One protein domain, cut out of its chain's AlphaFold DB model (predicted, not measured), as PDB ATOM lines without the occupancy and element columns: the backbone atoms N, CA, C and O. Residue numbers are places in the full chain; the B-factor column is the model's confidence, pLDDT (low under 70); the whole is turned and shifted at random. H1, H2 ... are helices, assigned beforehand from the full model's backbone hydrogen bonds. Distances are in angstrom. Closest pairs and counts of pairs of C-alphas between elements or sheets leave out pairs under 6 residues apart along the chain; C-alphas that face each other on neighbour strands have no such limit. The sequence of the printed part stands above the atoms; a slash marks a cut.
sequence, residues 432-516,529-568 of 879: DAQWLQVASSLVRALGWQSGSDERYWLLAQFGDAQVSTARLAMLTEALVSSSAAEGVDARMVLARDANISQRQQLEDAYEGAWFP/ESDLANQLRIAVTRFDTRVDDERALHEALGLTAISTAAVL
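Overview. This is residues 432 to 516 and 529 to 568 of the 879 residues of an uncharacterized protein of Phycisphaerae bacterium (UniProt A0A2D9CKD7). What is the shape? H2 lies near the middle, with H4 packed on it, between crossed H1 and H3 at one end and the H5-H6 hairpin at the other. What makes it up? The printed part has 125 residues with six named helices, H1 to H6, and is all helix, compact (radius of gyration of the C-alphas 15.1 A), spanning 46 by 32 by 22 A.

Along the chain. Where does it start? H1, residues 433 to 445, starts at C-alpha 433 (8.575, 7.317, 101.170). What follows? H2 is 453 to 463, H3 469 to 482, H4 500 to 514, H5 529 to 542; H6, 549 to 568, 28.2 A long, ends at C-alpha 568 (12.873, 29.789, 57.522).

Arrangement. What touches what? H1 touches H3 at a steep tilt of 53 degrees, closest C-alphas Ser 440 and Ala 478, 4.7 A. H2 touches H4, closest C-alphas Phe 462 and Arg 503, 5.5 A, and H5 with 537 to 542 alone. H5 and H6 form a hairpin. Are backbones bonded? Each O i to N i+4 pair is within hydrogen-bond range in H3 to H6, 8 of 9 in H1, 5 of 7 in H2.

Size, cuts and confidence. Any cut? Residues 517 to 528 are not printed; C-alphas 516 and 529 are 14.7 A apart. Which link is long? H3 to H4; no printed residue is under 70 in pLDDT.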
ATOM      1  N   ASP A 432      13.102   6.972  99.284       94.69
ATOM      2  CA  ASP A 432      12.197   6.417 100.273       94.69
ATOM      3  C   ASP A 432      10.800   7.065 100.189       94.69
ATOM      4  O   ASP A 432      10.480   7.828  99.279       94.69
ATOM      5  N   ALA A 433       9.918   6.742 101.138       95.81
ATOM      6  CA  ALA A 433       8.575   7.317 101.170       95.81
ATOM      7  C   ALA A 433       8.558   8.821 101.507       95.81
ATOM      8  O   ALA A 433       7.557   9.483 101.222       95.81
ATOM      9  N   GLN A 434       9.621   9.353 102.116       96.75
ATOM     10  CA  GLN A 434       9.723  10.768 102.466       96.75
ATOM     11  C   GLN A 434       9.938  11.611 101.207       96.75
ATOM     12  O   GLN A 434       9.234  12.610 101.026       96.75
ATOM     13  N   TRP A 435      10.754  11.130 100.257       96.81
ATOM     14  CA  TRP A 435      10.924  11.784  98.954       96.81
ATOM     15  C   TRP A 435       9.592  12.033  98.233       96.81
ATOM     16  O   TRP A 435       9.394  13.104  97.667       96.81
ATOM     17  N   LEU A 436       8.627  11.102  98.289       97.00
ATOM     18  CA  LEU A 436       7.319  11.310  97.648       97.00
ATOM     19  C   LEU A 436       6.578  12.519  98.232       97.00
ATOM     20  O   LEU A 436       5.901  13.245  97.501       97.00
ATOM     21  N   GLN A 437       6.685  12.730  99.547       97.44
ATOM     22  CA  GLN A 437       6.035  13.842 100.243       97.44
ATOM     23  C   GLN A 437       6.707  15.172  99.903       97.44
ATOM     24  O   GLN A 437       6.012  16.163  99.651       97.44
ATOM     25  N   VAL A 438       8.041  15.172  99.838       97.06
ATOM     26  CA  VAL A 438       8.844  16.314  99.388       97.06
ATOM     27  C   VAL A 438       8.490  16.665  97.943       97.06
ATOM     28  O   VAL A 438       8.034  17.779  97.679       97.06
ATOM     29  N   ALA A 439       8.581  15.698  97.027       97.12
ATOM     30  CA  ALA A 439       8.250  15.872  95.617       97.12
ATOM     31  C   ALA A 439       6.812  16.379  95.438       97.12
ATOM     32  O   ALA A 439       6.591  17.346  94.720       97.12
ATOM     33  N   SER A 440       5.838  15.812  96.156       97.50
ATOM     34  CA  SER A 440       4.436  16.263  96.117       97.50
ATOM     35  C   SER A 440       4.259  17.708  96.584       97.50
ATOM     36  O   SER A 440       3.449  18.444  96.018       97.50
ATOM     37  N   SER A 441       4.999  18.127  97.611       96.94
ATOM     38  CA  SER A 441       4.934  19.492  98.141       96.94
ATOM     39  C   SER A 441       5.549  20.502  97.172       96.94
ATOM     40  O   SER A 441       4.938  21.537  96.903       96.94
ATOM     41  N   LEU A 442       6.706  20.172  96.588       96.69
ATOM     42  CA  LEU A 442       7.386  21.001  95.590       96.69
ATOM     43  C   LEU A 442       6.576  21.099  94.290       96.69
ATOM     44  O   LEU A 442       6.316  22.195  93.802       96.69
ATOM     45  N   VAL A 443       6.082  19.970  93.777       97.25
ATOM     46  CA  VAL A 443       5.232  19.908  92.579       97.25
ATOM     47  C   VAL A 443       3.943  20.703  92.753       97.25
ATOM     48  O   VAL A 443       3.509  21.363  91.813       97.25
ATOM     49  N   ARG A 444       3.321  20.683  93.938       96.88
ATOM     50  CA  ARG A 444       2.112  21.478  94.210       96.88
ATOM     51  C   ARG A 444       2.390  22.983  94.220       96.88
ATOM     52  O   ARG A 444       1.490  23.763  93.920       96.88
ATOM     53  N   ALA A 445       3.598  23.388  94.603       95.94
ATOM     54  CA  ALA A 445       3.993  24.792  94.644       95.94
ATOM     55  C   ALA A 445       4.358  25.365  93.263       95.94
ATOM     56  O   ALA A 445       4.279  26.583  93.074       95.94
ATOM     57  N   LEU A 446       4.715  24.494  92.314       96.44
ATOM     58  CA  LEU A 446       4.987  24.841  90.923       96.44
ATOM     59  C   LEU A 446       3.712  25.187  90.141       96.44
ATOM     60  O   LEU A 446       2.669  24.541  90.269       96.44
ATOM     61  N   GLY A 447       3.810  26.205  89.284       92.81
ATOM     62  CA  GLY A 447       2.729  26.615  88.395       92.81
ATOM     63  C   GLY A 447       2.718  25.830  87.083       92.81
ATOM     64  O   GLY A 447       3.278  26.292  86.106       92.81
ATOM     65  N   TRP A 448       2.013  24.696  87.006       94.38
ATOM     66  CA  TRP A 448       1.924  23.847  85.794       94.38
ATOM     67  C   TRP A 448       1.022  24.400  84.672       94.38
ATOM     68  O   TRP A 448       0.244  23.660  84.057       94.38
ATOM     69  N   GLN A 449       1.069  25.704  84.414       93.12
ATOM     70  CA  GLN A 449       0.234  26.369  83.409       93.12
ATOM     71  C   GLN A 449       0.695  26.040  81.980       93.12
ATOM     72  O   GLN A 449       1.807  25.574  81.752       93.12
ATOM     73  N   SER A 450      -0.170  26.255  80.987       88.06
ATOM     74  CA  SER A 450       0.222  26.058  79.587       88.06
ATOM     75  C   SER A 450       1.363  27.004  79.206       88.06
ATOM     76  O   SER A 450       1.275  28.206  79.454       88.06
ATOM     77  N   GLY A 451       2.420  26.460  78.600       83.12
ATOM     78  CA  GLY A 451       3.608  27.218  78.192       83.12
ATOM     79  C   GLY A 451       4.537  27.636  79.337       83.12
ATOM     80  O   GLY A 451       5.414  28.468  79.110       83.12
ATOM     81  N   SER A 452       4.353  27.092  80.541       90.75
ATOM     82  CA  SER A 452       5.187  27.390  81.703       90.75
ATOM     83  C   SER A 452       6.521  26.624  81.667       90.75
ATOM     84  O   SER A 452       6.601  25.534  81.091       90.75
ATOM     85  N   ASP A 453       7.581  27.192  82.251       88.00
ATOM     86  CA  ASP A 453       8.950  26.653  82.167       88.00
ATOM     87  C   ASP A 453       9.094  25.286  82.860       88.00
ATOM     88  O   ASP A 453       9.930  24.470  82.474       88.00
ATOM     89  N   GLU A 454       8.223  24.991  83.825       94.69
ATOM     90  CA  GLU A 454       8.188  23.748  84.601       94.69
ATOM     91  C   GLU A 454       7.875  22.534  83.721       94.69
ATOM     92  O   GLU A 454       8.438  21.457  83.920       94.69
ATOM     93  N   ARG A 455       6.997  22.702  82.720       95.00
ATOM     94  CA  ARG A 455       6.648  21.628  81.775       95.00
ATOM     95  C   ARG A 455       7.847  21.260  80.906       95.00
ATOM     96  O   ARG A 455       8.174  20.085  80.769       95.00
ATOM     97  N   TYR A 456       8.529  22.268  80.364       90.62
ATOM     98  CA  TYR A 456       9.733  22.076  79.552       90.62
ATOM     99  C   TYR A 456      10.878  21.489  80.370       90.62
ATOM    100  O   TYR A 456      11.581  20.594  79.903       90.62
ATOM    101  N   TRP A 457      11.037  21.960  81.608       94.38
ATOM    102  CA  TRP A 457      12.010  21.416  82.540       94.38
ATOM    103  C   TRP A 457      11.778  19.923  82.791       94.38
ATOM    104  O   TRP A 457      12.735  19.157  82.684       94.38
ATOM    105  N   LEU A 458      10.538  19.497  83.073       96.06
ATOM    106  CA  LEU A 458      10.248  18.083  83.324       96.06
ATOM    107  C   LEU A 458      10.554  17.218  82.099       96.06
ATOM    108  O   LEU A 458      11.140  16.150  82.260       96.06
ATOM    109  N   LEU A 459      10.196  17.678  80.893       94.25
ATOM    110  CA  LEU A 459      10.532  16.962  79.659       94.25
ATOM    111  C   LEU A 459      12.042  16.723  79.555       94.25
ATOM    112  O   LEU A 459      12.474  15.594  79.350       94.25
ATOM    113  N   ALA A 460      12.850  17.750  79.831       89.44
ATOM    114  CA  ALA A 460      14.304  17.616  79.830       89.44
ATOM    115  C   ALA A 460      14.840  16.577  80.834       89.44
ATOM    116  O   ALA A 460      15.872  15.961  80.568       89.44
ATOM    117  N   GLN A 461      14.139  16.318  81.945       95.06
ATOM    118  CA  GLN A 461      14.581  15.328  82.936       95.06
ATOM    119  C   GLN A 461      14.466  13.875  82.444       95.06
ATOM    120  O   GLN A 461      15.168  13.007  82.961       95.06
ATOM    121  N   PHE A 462      13.612  13.574  81.458       95.31
ATOM    122  CA  PHE A 462      13.489  12.207  80.936       95.31
ATOM    123  C   PHE A 462      14.733  11.763  80.159       95.31
ATOM    124  O   PHE A 462      15.145  10.605  80.290       95.31
ATOM    125  N   GLY A 463      15.346  12.685  79.414       86.56
ATOM    126  CA  GLY A 463      16.567  12.454  78.638       86.56
ATOM    127  C   GLY A 463      17.871  12.604  79.431       86.56
ATOM    128  O   GLY A 463      18.941  12.287  78.910       86.56
ATOM    129  N   ASP A 464      17.819  13.077  80.679       86.94
ATOM    130  CA  ASP A 464      19.015  13.240  81.505       86.94
ATOM    131  C   ASP A 464      19.452  11.896  82.122       86.94
ATOM    132  O   ASP A 464      18.757  11.279  82.939       86.94
ATOM    133  N   ALA A 465      20.642  11.435  81.725       85.88
ATOM    134  CA  ALA A 465      21.252  10.207  82.223       85.88
ATOM    135  C   ALA A 465      21.713  10.311  83.688       85.88
ATOM    136  O   ALA A 465      21.878   9.281  84.341       85.88
ATOM    137  N   GLN A 466      21.921  11.524  84.208       89.06
ATOM    138  CA  GLN A 466      22.284  11.754  85.609       89.06
ATOM    139  C   GLN A 466      21.069  11.673  86.538       89.06
ATOM    140  O   GLN A 466      21.230  11.424  87.730       89.06
ATOM    141  N   VAL A 467      19.854  11.836  86.009       94.62
ATOM    142  CA  VAL A 467      18.620  11.727  86.791       94.62
ATOM    143  C   VAL A 467      18.358  10.272  87.173       94.62
ATOM    144  O   VAL A 467      18.312   9.384  86.318       94.62
ATOM    145  N   SER A 468      18.116  10.017  88.458       95.75
ATOM    146  CA  SER A 468      17.736   8.706  88.992       95.75
ATOM    147  C   SER A 468      16.348   8.278  88.501       95.75
ATOM    148  O   SER A 468      15.358   8.993  88.682       95.75
ATOM    149  N   THR A 469      16.242   7.071  87.918       96.69
ATOM    150  CA  THR A 469      14.956   6.544  87.404       96.69
ATOM    151  C   THR A 469      13.927   6.446  88.521       96.69
ATOM    152  O   THR A 469      12.768   6.809  88.334       96.69
ATOM    153  N   ALA A 470      14.349   5.975  89.695       96.81
ATOM    154  CA  ALA A 470      13.456   5.779  90.823       96.81
ATOM    155  C   ALA A 470      12.910   7.117  91.347       96.81
ATOM    156  O   ALA A 470      11.718   7.217  91.639       96.81
ATOM    157  N   ARG A 471      13.747   8.164  91.411       97.25
ATOM    158  CA  ARG A 471      13.311   9.504  91.837       97.25
ATOM    159  C   ARG A 471      12.392  10.156  90.809       97.25
ATOM    160  O   ARG A 471      11.371  10.717  91.206       97.25
ATOM    161  N   LEU A 472      12.691  10.014  89.516       97.75
ATOM    162  CA  LEU A 472      11.835  10.491  88.425       97.75
ATOM    163  C   LEU A 472      10.474   9.776  88.403       97.75
ATOM    164  O   LEU A 472       9.437  10.412  88.207       97.75
ATOM    165  N   ALA A 473      10.443   8.473  88.693       97.75
ATOM    166  CA  ALA A 473       9.201   7.726  88.882       97.75
ATOM    167  C   ALA A 473       8.339   8.304  90.009       97.75
ATOM    168  O   ALA A 473       7.152   8.549  89.811       97.75
ATOM    169  N   MET A 474       8.938   8.624  91.153       97.75
ATOM    170  CA  MET A 474       8.208   9.234  92.270       97.75
ATOM    171  C   MET A 474       7.797  10.685  91.991       97.75
ATOM    172  O   MET A 474       6.747  11.116  92.457       97.75
ATOM    173  N   LEU A 475       8.568  11.429  91.192       97.81
ATOM    174  CA  LEU A 475       8.183  12.765  90.740       97.81
ATOM    175  C   LEU A 475       6.970  12.720  89.800       97.81
ATOM    176  O   LEU A 475       6.034  13.497  89.975       97.81
ATOM    177  N   THR A 476       6.954  11.798  88.834       98.19
ATOM    178  CA  THR A 476       5.792  11.612  87.942       98.19
ATOM    179  C   THR A 476       4.565  11.107  88.712       98.19
ATOM    180  O   THR A 476       3.456  11.579  88.476       98.19
ATOM    181  N   GLU A 477       4.747  10.248  89.723       97.88
ATOM    182  CA  GLU A 477       3.690   9.857  90.672       97.88
ATOM    183  C   GLU A 477       3.160  11.061  91.483       97.88
ATOM    184  O   GLU A 477       1.946  11.246  91.626       97.88
ATOM    185  N   ALA A 478       4.051  11.923  91.978       97.38
ATOM    186  CA  ALA A 478       3.697  13.159  92.675       97.38
ATOM    187  C   ALA A 478       2.934  14.137  91.764       97.38
ATOM    188  O   ALA A 478       1.959  14.753  92.195       97.38
ATOM    189  N   LEU A 479       3.328  14.248  90.495       97.06
ATOM    190  CA  LEU A 479       2.656  15.075  89.493       97.06
ATOM    191  C   LEU A 479       1.226  14.610  89.237       97.06
ATOM    192  O   LEU A 479       0.298  15.411  89.328       97.06
ATOM    193  N   VAL A 480       1.029  13.314  89.014       97.06
ATOM    194  CA  VAL A 480      -0.300  12.723  88.808       97.06
ATOM    195  C   VAL A 480      -1.195  12.874  90.043       97.06
ATOM    196  O   VAL A 480      -2.394  13.115  89.917       97.06
ATOM    197  N   SER A 481      -0.635  12.712  91.245       96.62
ATOM    198  CA  SER A 481      -1.418  12.685  92.488       96.62
ATOM    199  C   SER A 481      -1.692  14.064  93.094       96.62
ATOM    200  O   SER A 481      -2.730  14.251  93.731       96.62
ATOM    201  N   SER A 482      -0.771  15.018  92.934       93.88
ATOM    202  CA  SER A 482      -0.784  16.292  93.667       93.88
ATOM    203  C   SER A 482      -0.837  17.538  92.790       93.88
ATOM    204  O   SER A 482      -1.081  18.619  93.335       93.88
ATOM    205  N   SER A 483      -0.606  17.429  91.479       90.50
ATOM    206  CA  SER A 483      -0.640  18.588  90.585       90.50
ATOM    207  C   SER A 483      -2.006  18.780  89.931       90.50
ATOM    208  O   SER A 483      -2.778  17.843  89.743       90.50
ATOM    209  N   ALA A 484      -2.284  20.024  89.547       88.69
ATOM    210  CA  ALA A 484      -3.389  20.373  88.660       88.69
ATOM    211  C   ALA A 484      -2.911  20.510  87.200       88.69
ATOM    212  O   ALA A 484      -3.471  21.305  86.446       88.69
ATOM    213  N   ALA A 485      -1.837  19.804  86.818       93.12
ATOM    214  CA  ALA A 485      -1.286  19.876  85.472       93.12
ATOM    215  C   ALA A 485      -2.308  19.340  84.458       93.12
ATOM    216  O   ALA A 485      -2.729  18.185  84.508       93.12
ATOM    217  N   GLU A 486      -2.724  20.202  83.534       94.19
ATOM    218  CA  GLU A 486      -3.672  19.847  82.482       94.19
ATOM    219  C   GLU A 486      -3.111  18.731  81.586       94.19
ATOM    220  O   GLU A 486      -1.930  18.746  81.243       94.19
ATOM    221  N   GLY A 487      -3.957  17.766  81.217       93.38
ATOM    222  CA  GLY A 487      -3.600  16.669  80.311       93.38
ATOM    223  C   GLY A 487      -2.850  15.497  80.954       93.38
ATOM    224  O   GLY A 487      -2.740  14.454  80.318       93.38
ATOM    225  N   VAL A 488      -2.386  15.624  82.201       96.00
ATOM    226  CA  VAL A 488      -1.664  14.549  82.901       96.00
ATOM    227  C   VAL A 488      -2.650  13.530  83.480       96.00
ATOM    228  O   VAL A 488      -3.574  13.900  84.207       96.00
ATOM    229  N   ASP A 489      -2.464  12.243  83.173       94.81
ATOM    230  CA  ASP A 489      -3.342  11.156  83.622       94.81
ATOM    231  C   ASP A 489      -2.624  10.090  84.475       94.81
ATOM    232  O   ASP A 489      -1.401  10.057  84.595       94.81
ATOM    233  N   ALA A 490      -3.398   9.174  85.071       94.75
ATOM    234  CA  ALA A 490      -2.875   8.126  85.955       94.75
ATOM    235  C   ALA A 490      -1.954   7.092  85.275       94.75
ATOM    236  O   ALA A 490      -1.353   6.268  85.962       94.75
ATOM    237  N   ARG A 491      -1.863   7.090  83.942       96.25
ATOM    238  CA  ARG A 491      -0.969   6.215  83.170       96.25
ATOM    239  C   ARG A 491       0.390   6.863  82.944       96.25
ATOM    240  O   ARG A 491       1.325   6.159  82.578       96.25
ATOM    241  N   MET A 492       0.516   8.164  83.192       97.56
ATOM    242  CA  MET A 492       1.741   8.930  82.980       97.56
ATOM    243  C   MET A 492       2.702   8.853  84.180       97.56
ATOM    244  O   MET A 492       3.324   9.843  84.568       97.56
ATOM    245  N   VAL A 493       2.826   7.663  84.772       97.81
ATOM    246  CA  VAL A 493       3.738   7.370  85.886       97.81
ATOM    247  C   VAL A 493       4.842   6.446  85.386       97.81
ATOM    248  O   VAL A 493       4.565   5.373  84.848       97.81
ATOM    249  N   LEU A 494       6.099   6.854  85.565       97.75
ATOM    250  CA  LEU A 494       7.250   6.046  85.166       97.75
ATOM    251  C   LEU A 494       7.404   4.844  86.109       97.75
ATOM    252  O   LEU A 494       7.244   4.968  87.323       97.75
ATOM    253  N   ALA A 495       7.767   3.678  85.575       96.81
ATOM    254  CA  ALA A 495       8.157   2.544  86.411       96.81
ATOM    255  C   ALA A 495       9.494   2.828  87.123       96.81
ATOM    256  O   ALA A 495      10.391   3.447  86.553       96.81
ATOM    257  N   ARG A 496       9.662   2.359  88.368       96.19
ATOM    258  CA  ARG A 496      10.878   2.627  89.170       96.19
ATOM    259  C   ARG A 496      12.154   2.031  88.563       96.19
ATOM    260  O   ARG A 496      13.237   2.554  88.793       96.19
ATOM    261  N   ASP A 497      12.012   0.956  87.799       94.81
ATOM    262  CA  ASP A 497      13.058   0.237  87.071       94.81
ATOM    263  C   ASP A 497      13.049   0.544  85.564       94.81
ATOM    264  O   ASP A 497      13.644  -0.191  84.774       94.81
ATOM    265  N   ALA A 498      12.378   1.627  85.153       95.88
ATOM    266  CA  ALA A 498      12.277   2.000  83.755       95.88
ATOM    267  C   ALA A 498      13.649   2.210  83.094       95.88
ATOM    268  O   ALA A 498      14.533   2.898  83.615       95.88
ATOM    269  N   ASN A 499      13.804   1.650  81.899       93.19
ATOM    270  CA  ASN A 499      14.958   1.912  81.047       93.19
ATOM    271  C   ASN A 499      14.789   3.227  80.259       93.19
ATOM    272  O   ASN A 499      13.731   3.858  80.273       93.19
ATOM    273  N   ILE A 500      15.838   3.630  79.538       88.06
ATOM    274  CA  ILE A 500      15.855   4.865  78.733       88.06
ATOM    275  C   ILE A 500      14.723   4.877  77.690       88.06
ATOM    276  O   ILE A 500      14.085   5.903  77.489       88.06
ATOM    277  N   SER A 501      14.401   3.733  77.077       86.88
ATOM    278  CA  SER A 501      13.310   3.655  76.096       86.88
ATOM    279  C   SER A 501      11.938   3.918  76.725       86.88
ATOM    280  O   SER A 501      11.110   4.594  76.124       86.88
ATOM    281  N   GLN A 502      11.694   3.431  77.943       94.38
ATOM    282  CA  GLN A 502      10.457   3.702  78.680       94.38
ATOM    283  C   GLN A 502      10.377   5.153  79.160       94.38
ATOM    284  O   GLN A 502       9.287   5.720  79.170       94.38
ATOM    285  N   ARG A 503      11.515   5.768  79.521       96.38
ATOM    286  CA  ARG A 503      11.576   7.212  79.791       96.38
ATOM    287  C   ARG A 503      11.182   8.016  78.558       96.38
ATOM    288  O   ARG A 503      10.312   8.865  78.683       96.38
ATOM    289  N   GLN A 504      11.735   7.682  77.390       89.69
ATOM    290  CA  GLN A 504      11.392   8.346  76.130       89.69
ATOM    291  C   GLN A 504       9.903   8.197  75.795       89.69
ATOM    292  O   GLN A 504       9.239   9.174  75.491       89.69
ATOM    293  N   GLN A 505       9.339   6.992  75.923       92.31
ATOM    294  CA  GLN A 505       7.906   6.776  75.675       92.31
ATOM    295  C   GLN A 505       7.015   7.616  76.594       92.31
ATOM    296  O   GLN A 505       5.954   8.085  76.178       92.31
ATOM    297  N   LEU A 506       7.413   7.771  77.859       96.31
ATOM    298  CA  LEU A 506       6.667   8.590  78.803       96.31
ATOM    299  C   LEU A 506       6.862  10.085  78.531       96.31
ATOM    300  O   LEU A 506       5.903  10.842  78.639       96.31
ATOM    301  N   GLU A 507       8.064  10.496  78.142       94.88
ATOM    302  CA  GLU A 507       8.348  11.848  77.667       94.88
ATOM    303  C   GLU A 507       7.447  12.214  76.486       94.88
ATOM    304  O   GLU A 507       6.750  13.222  76.558       94.88
ATOM    305  N   ASP A 508       7.368  11.356  75.465       88.50
ATOM    306  CA  ASP A 508       6.504  11.546  74.295       88.50
ATOM    307  C   ASP A 508       5.022  11.664  74.707       88.50
ATOM    308  O   ASP A 508       4.251  12.419  74.109       88.50
ATOM    309  N   ALA A 509       4.606  10.946  75.759       93.75
ATOM    310  CA  ALA A 509       3.259  11.059  76.312       93.75
ATOM    311  C   ALA A 509       3.026  12.410  77.013       93.75
ATOM    312  O   ALA A 509       1.966  13.010  76.827       93.75
ATOM    313  N   TYR A 510       3.993  12.908  77.796       95.19
ATOM    314  CA  TYR A 510       3.936  14.252  78.394       95.19
ATOM    315  C   TYR A 510       3.956  15.344  77.330       95.19
ATOM    316  O   TYR A 510       3.173  16.293  77.408       95.19
ATOM    317  N   GLU A 511       4.789  15.183  76.307       91.38
ATOM    318  CA  GLU A 511       4.863  16.088  75.171       91.38
ATOM    319  C   GLU A 511       3.519  16.129  74.434       91.38
ATOM    320  O   GLU A 511       2.956  17.204  74.251       91.38
ATOM    321  N   GLY A 512       2.918  14.973  74.138       90.25
ATOM    322  CA  GLY A 512       1.592  14.896  73.523       90.25
ATOM    323  C   GLY A 512       0.448  15.431  74.394       90.25
ATOM    324  O   GLY A 512      -0.548  15.915  73.858       90.25
ATOM    325  N   ALA A 513       0.564  15.372  75.723       92.25
ATOM    326  CA  ALA A 513      -0.444  15.900  76.644       92.25
ATOM    327  C   ALA A 513      -0.382  17.429  76.782       92.25
ATOM    328  O   ALA A 513      -1.418  18.092  76.866       92.25
ATOM    329  N   TRP A 514       0.824  17.997  76.822       92.69
ATOM    330  CA  TRP A 514       1.043  19.426  77.063       92.69
ATOM    331  C   TRP A 514       1.188  20.256  75.803       92.69
ATOM    332  O   TRP A 514       0.818  21.430  75.801       92.69
ATOM    333  N   PHE A 515       1.696  19.632  74.751       85.50
ATOM    334  CA  PHE A 515       1.878  20.194  73.427       85.50
ATOM    335  C   PHE A 515       1.142  19.298  72.433       85.50
ATOM    336  O   PHE A 515       1.768  18.766  71.514       85.50
ATOM    337  N   PRO A 516      -0.180  19.067  72.626       80.25
ATOM    338  CA  PRO A 516      -0.932  18.214  71.726       80.25
ATOM    339  C   PRO A 516      -0.706  18.739  70.323       80.25
ATOM    340  O   PRO A 516      -1.029  19.897  70.053       80.25
ATOM    341  N   GLU A 529       3.850  29.432  64.510       84.94
ATOM    342  CA  GLU A 529       4.769  30.191  65.365       84.94
ATOM    343  C   GLU A 529       4.866  29.592  66.764       84.94
ATOM    344  O   GLU A 529       5.965  29.379  67.271       84.94
ATOM    345  N   SER A 530       3.714  29.298  67.379       81.62
ATOM    346  CA  SER A 530       3.665  28.747  68.731       81.62
ATOM    347  C   SER A 530       4.272  27.350  68.780       81.62
ATOM    348  O   SER A 530       4.997  27.049  69.724       81.62
ATOM    349  N   ASP A 531       4.001  26.511  67.780       84.38
ATOM    350  CA  ASP A 531       4.544  25.151  67.722       84.38
ATOM    351  C   ASP A 531       6.074  25.181  67.597       84.38
ATOM    352  O   ASP A 531       6.777  24.494  68.340       84.38
ATOM    353  N   LEU A 532       6.604  26.040  66.723       88.50
ATOM    354  CA  LEU A 532       8.043  26.216  66.547       88.50
ATOM    355  C   LEU A 532       8.709  26.821  67.789       88.50
ATOM    356  O   LEU A 532       9.765  26.344  68.197       88.50
ATOM    357  N   ALA A 533       8.104  27.836  68.414       87.75
ATOM    358  CA  ALA A 533       8.618  28.418  69.654       87.75
ATOM    359  C   ALA A 533       8.668  27.375  70.784       87.75
ATOM    360  O   ALA A 533       9.663  27.301  71.503       87.75
ATOM    361  N   ASN A 534       7.641  26.525  70.894       84.69
ATOM    362  CA  ASN A 534       7.598  25.441  71.874       84.69
ATOM    363  C   ASN A 534       8.683  24.391  71.596       84.69
ATOM    364  O   ASN A 534       9.428  24.049  72.508       84.69
ATOM    365  N   GLN A 535       8.834  23.919  70.353       87.94
ATOM    366  CA  GLN A 535       9.888  22.954  69.996       87.94
ATOM    367  C   GLN A 535      11.288  23.509  70.246       87.94
ATOM    368  O   GLN A 535      12.173  22.813  70.744       87.94
ATOM    369  N   LEU A 536      11.486  24.786  69.936       90.31
ATOM    370  CA  LEU A 536      12.755  25.456  70.144       90.31
ATOM    371  C   LEU A 536      13.053  25.633  71.637       90.31
ATOM    372  O   LEU A 536      14.186  25.412  72.059       90.31
ATOM    373  N   ARG A 537      12.031  25.916  72.452       89.38
ATOM    374  CA  ARG A 537      12.155  25.914  73.911       89.38
ATOM    375  C   ARG A 537      12.468  24.521  74.456       89.38
ATOM    376  O   ARG A 537      13.397  24.403  75.244       89.38
ATOM    377  N   ILE A 538      11.783  23.472  73.992       85.00
ATOM    378  CA  ILE A 538      12.077  22.074  74.361       85.00
ATOM    379  C   ILE A 538      13.547  21.751  74.075       85.00
ATOM    380  O   ILE A 538      14.252  21.287  74.968       85.00
ATOM    381  N   ALA A 539      14.034  22.043  72.868       87.88
ATOM    382  CA  ALA A 539      15.416  21.760  72.488       87.88
ATOM    383  C   ALA A 539      16.434  22.559  73.317       87.88
ATOM    384  O   ALA A 539      17.445  22.020  73.760       87.88
ATOM    385  N   VAL A 540      16.149  23.836  73.587       89.88
ATOM    386  CA  VAL A 540      16.979  24.678  74.457       89.88
ATOM    387  C   VAL A 540      17.000  24.151  75.894       89.88
ATOM    388  O   VAL A 540      18.049  24.196  76.534       89.88
ATOM    389  N   THR A 541      15.882  23.659  76.424       84.19
ATOM    390  CA  THR A 541      15.808  23.161  77.805       84.19
ATOM    391  C   THR A 541      16.406  21.760  77.955       84.19
ATOM    392  O   THR A 541      17.004  21.480  78.990       84.19
ATOM    393  N   ARG A 542      16.298  20.897  76.933       82.88
ATOM    394  CA  ARG A 542      16.898  19.546  76.905       82.88
ATOM    395  C   ARG A 542      18.428  19.559  76.842       82.88
ATOM    396  O   ARG A 542      19.059  18.580  77.232       82.88
ATOM    397  N   PHE A 543      19.021  20.648  76.357       85.44
ATOM    398  CA  PHE A 543      20.461  20.747  76.164       85.44
ATOM    399  C   PHE A 543      21.234  20.699  77.495       85.44
ATOM    400  O   PHE A 543      21.204  21.644  78.289       85.44
ATOM    401  N   ASP A 544      21.973  19.611  77.706       79.81
ATOM    402  CA  ASP A 544      22.879  19.451  78.844       79.81
ATOM    403  C   ASP A 544      24.137  20.324  78.654       79.81
ATOM    404  O   ASP A 544      24.632  20.534  77.550       79.81
ATOM    405  N   THR A 545      24.680  20.861  79.744       75.88
ATOM    406  CA  THR A 545      25.940  21.618  79.712       75.88
ATOM    407  C   THR A 545      27.173  20.717  79.725       75.88
ATOM    408  O   THR A 545      28.242  21.168  79.324       75.88
ATOM    409  N   ARG A 546      27.048  19.453  80.158       79.00
ATOM    410  CA  ARG A 546      28.146  18.478  80.249       79.00
ATOM    411  C   ARG A 546      27.947  17.342  79.255       79.00
ATOM    412  O   ARG A 546      27.653  16.209  79.621       79.00
ATOM    413  N   VAL A 547      28.113  17.670  77.985       79.81
ATOM    414  CA  VAL A 547      27.884  16.735  76.885       79.81
ATOM    415  C   VAL A 547      29.203  16.085  76.480       79.81
ATOM    416  O   VAL A 547      30.185  16.795  76.285       79.81
ATOM    417  N   ASP A 548      29.257  14.760  76.342       86.00
ATOM    418  CA  ASP A 548      30.387  14.121  75.656       86.00
ATOM    419  C   ASP A 548      30.408  14.499  74.161       86.00
ATOM    420  O   ASP A 548      29.481  15.118  73.641       86.00
ATOM    421  N   ASP A 549      31.491  14.182  73.457       85.12
ATOM    422  CA  ASP A 549      31.666  14.609  72.064       85.12
ATOM    423  C   ASP A 549      30.623  14.012  71.107       85.12
ATOM    424  O   ASP A 549      30.184  14.688  70.176       85.12
ATOM    425  N   GLU A 550      30.191  12.775  71.352       84.62
ATOM    426  CA  GLU A 550      29.190  12.085  70.536       84.62
ATOM    427  C   GLU A 550      27.806  12.711  70.715       84.62
ATOM    428  O   GLU A 550      27.142  13.078  69.743       84.62
ATOM    429  N   ARG A 551      27.375  12.929  71.957       85.81
ATOM    430  CA  ARG A 551      26.115  13.616  72.223       85.81
ATOM    431  C   ARG A 551      26.197  15.082  71.786       85.81
ATOM    432  O   ARG A 551      25.220  15.590  71.246       85.81
ATOM    433  N   ALA A 552      27.353  15.747  71.891       88.81
ATOM    434  CA  ALA A 552      27.528  17.124  71.420       88.81
ATOM    435  C   ALA A 552      27.349  17.230  69.898       88.81
ATOM    436  O   ALA A 552      26.784  18.212  69.416       88.81
ATOM    437  N   LEU A 553      27.778  16.212  69.148       90.31
ATOM    438  CA  LEU A 553      27.568  16.083  67.704       90.31
ATOM    439  C   LEU A 553      26.067  16.016  67.359       90.31
ATOM    440  O   LEU A 553      25.591  16.767  66.503       90.31
ATOM    441  N   HIS A 554      25.315  15.155  68.053       89.75
ATOM    442  CA  HIS A 554      23.869  15.011  67.868       89.75
ATOM    443  C   HIS A 554      23.099  16.281  68.252       89.75
ATOM    444  O   HIS A 554      22.261  16.751  67.478       89.75
ATOM    445  N   GLU A 555      23.423  16.874  69.402       91.88
ATOM    446  CA  GLU A 555      22.822  18.123  69.881       91.88
ATOM    447  C   GLU A 555      23.112  19.284  68.920       91.88
ATOM    448  O   GLU A 555      22.215  20.053  68.575       91.88
ATOM    449  N   ALA A 556      24.347  19.391  68.416       93.50
ATOM    450  CA  ALA A 556      24.711  20.411  67.440       93.50
ATOM    451  C   ALA A 556      23.875  20.299  66.161       93.50
ATOM    452  O   ALA A 556      23.394  21.324  65.671       93.50
ATOM    453  N   LEU A 557      23.662  19.089  65.627       95.12
ATOM    454  CA  LEU A 557      22.825  18.902  64.439       95.12
ATOM    455  C   LEU A 557      21.360  19.253  64.721       95.12
ATOM    456  O   LEU A 557      20.768  20.025  63.965       95.12
ATOM    457  N   GLY A 558      20.801  18.740  65.821       93.81
ATOM    458  CA  GLY A 558      19.416  18.997  66.220       93.81
ATOM    459  C   GLY A 558      19.129  20.488  66.409       93.81
ATOM    460  O   GLY A 558      18.191  21.028  65.820       93.81
ATOM    461  N   LEU A 559      19.998  21.191  67.143       95.31
ATOM    462  CA  LEU A 559      19.895  22.638  67.343       95.31
ATOM    463  C   LEU A 559      20.086  23.421  66.041       95.31
ATOM    464  O   LEU A 559      19.411  24.433  65.840       95.31
ATOM    465  N   THR A 560      20.953  22.959  65.134       96.12
ATOM    466  CA  THR A 560      21.124  23.581  63.810       96.12
ATOM    467  C   THR A 560      19.858  23.432  62.966       96.12
ATOM    468  O   THR A 560      19.431  24.399  62.330       96.12
ATOM    469  N   ALA A 561      19.233  22.252  62.969       96.44
ATOM    470  CA  ALA A 561      18.001  21.988  62.231       96.44
ATOM    471  C   ALA A 561      16.843  22.850  62.751       96.44
ATOM    472  O   ALA A 561      16.202  23.555  61.974       96.44
ATOM    473  N   ILE A 562      16.642  22.887  64.069       95.56
ATOM    474  CA  ILE A 562      15.587  23.689  64.702       95.56
ATOM    475  C   ILE A 562      15.837  25.191  64.503       95.56
ATOM    476  O   ILE A 562      14.923  25.933  64.141       95.56
ATOM    477  N   SER A 563      17.083  25.653  64.647       96.12
ATOM    478  CA  SER A 563      17.441  27.051  64.372       96.12
ATOM    479  C   SER A 563      17.216  27.418  62.902       96.12
ATOM    480  O   SER A 563      16.775  28.525  62.591       96.12
ATOM    481  N   THR A 564      17.476  26.483  61.984       96.50
ATOM    482  CA  THR A 564      17.206  26.653  60.550       96.50
ATOM    483  C   THR A 564      15.708  26.740  60.281       96.50
ATOM    484  O   THR A 564      15.278  27.670  59.599       96.50
ATOM    485  N   ALA A 565      14.901  25.858  60.876       96.50
ATOM    486  CA  ALA A 565      13.446  25.912  60.783       96.50
ATOM    487  C   ALA A 565      12.894  27.247  61.308       96.50
ATOM    488  O   ALA A 565      12.040  27.854  60.657       96.50
ATOM    489  N   ALA A 566      13.427  27.755  62.424       96.06
ATOM    490  CA  ALA A 566      13.060  29.059  62.973       96.06
ATOM    491  C   ALA A 566      13.402  30.220  62.035       96.06
ATOM    492  O   ALA A 566      12.585  31.115  61.822       96.06
ATOM    493  N   VAL A 567      14.583  30.195  61.413       95.19
ATOM    494  CA  VAL A 567      14.964  31.209  60.420       95.19
ATOM    495  C   VAL A 567      14.072  31.155  59.184       95.19
ATOM    496  O   VAL A 567      13.637  32.205  58.719       95.19
ATOM    497  N   LEU A 568      13.773  29.961  58.666       95.44
ATOM    498  CA  LEU A 568      12.873  29.789  57.522       95.44
ATOM    499  C   LEU A 568      11.470  30.319  57.836       95.44
ATOM    500  O   LEU A 568      10.886  31.019  57.009       95.44
TER     501      LEU A 568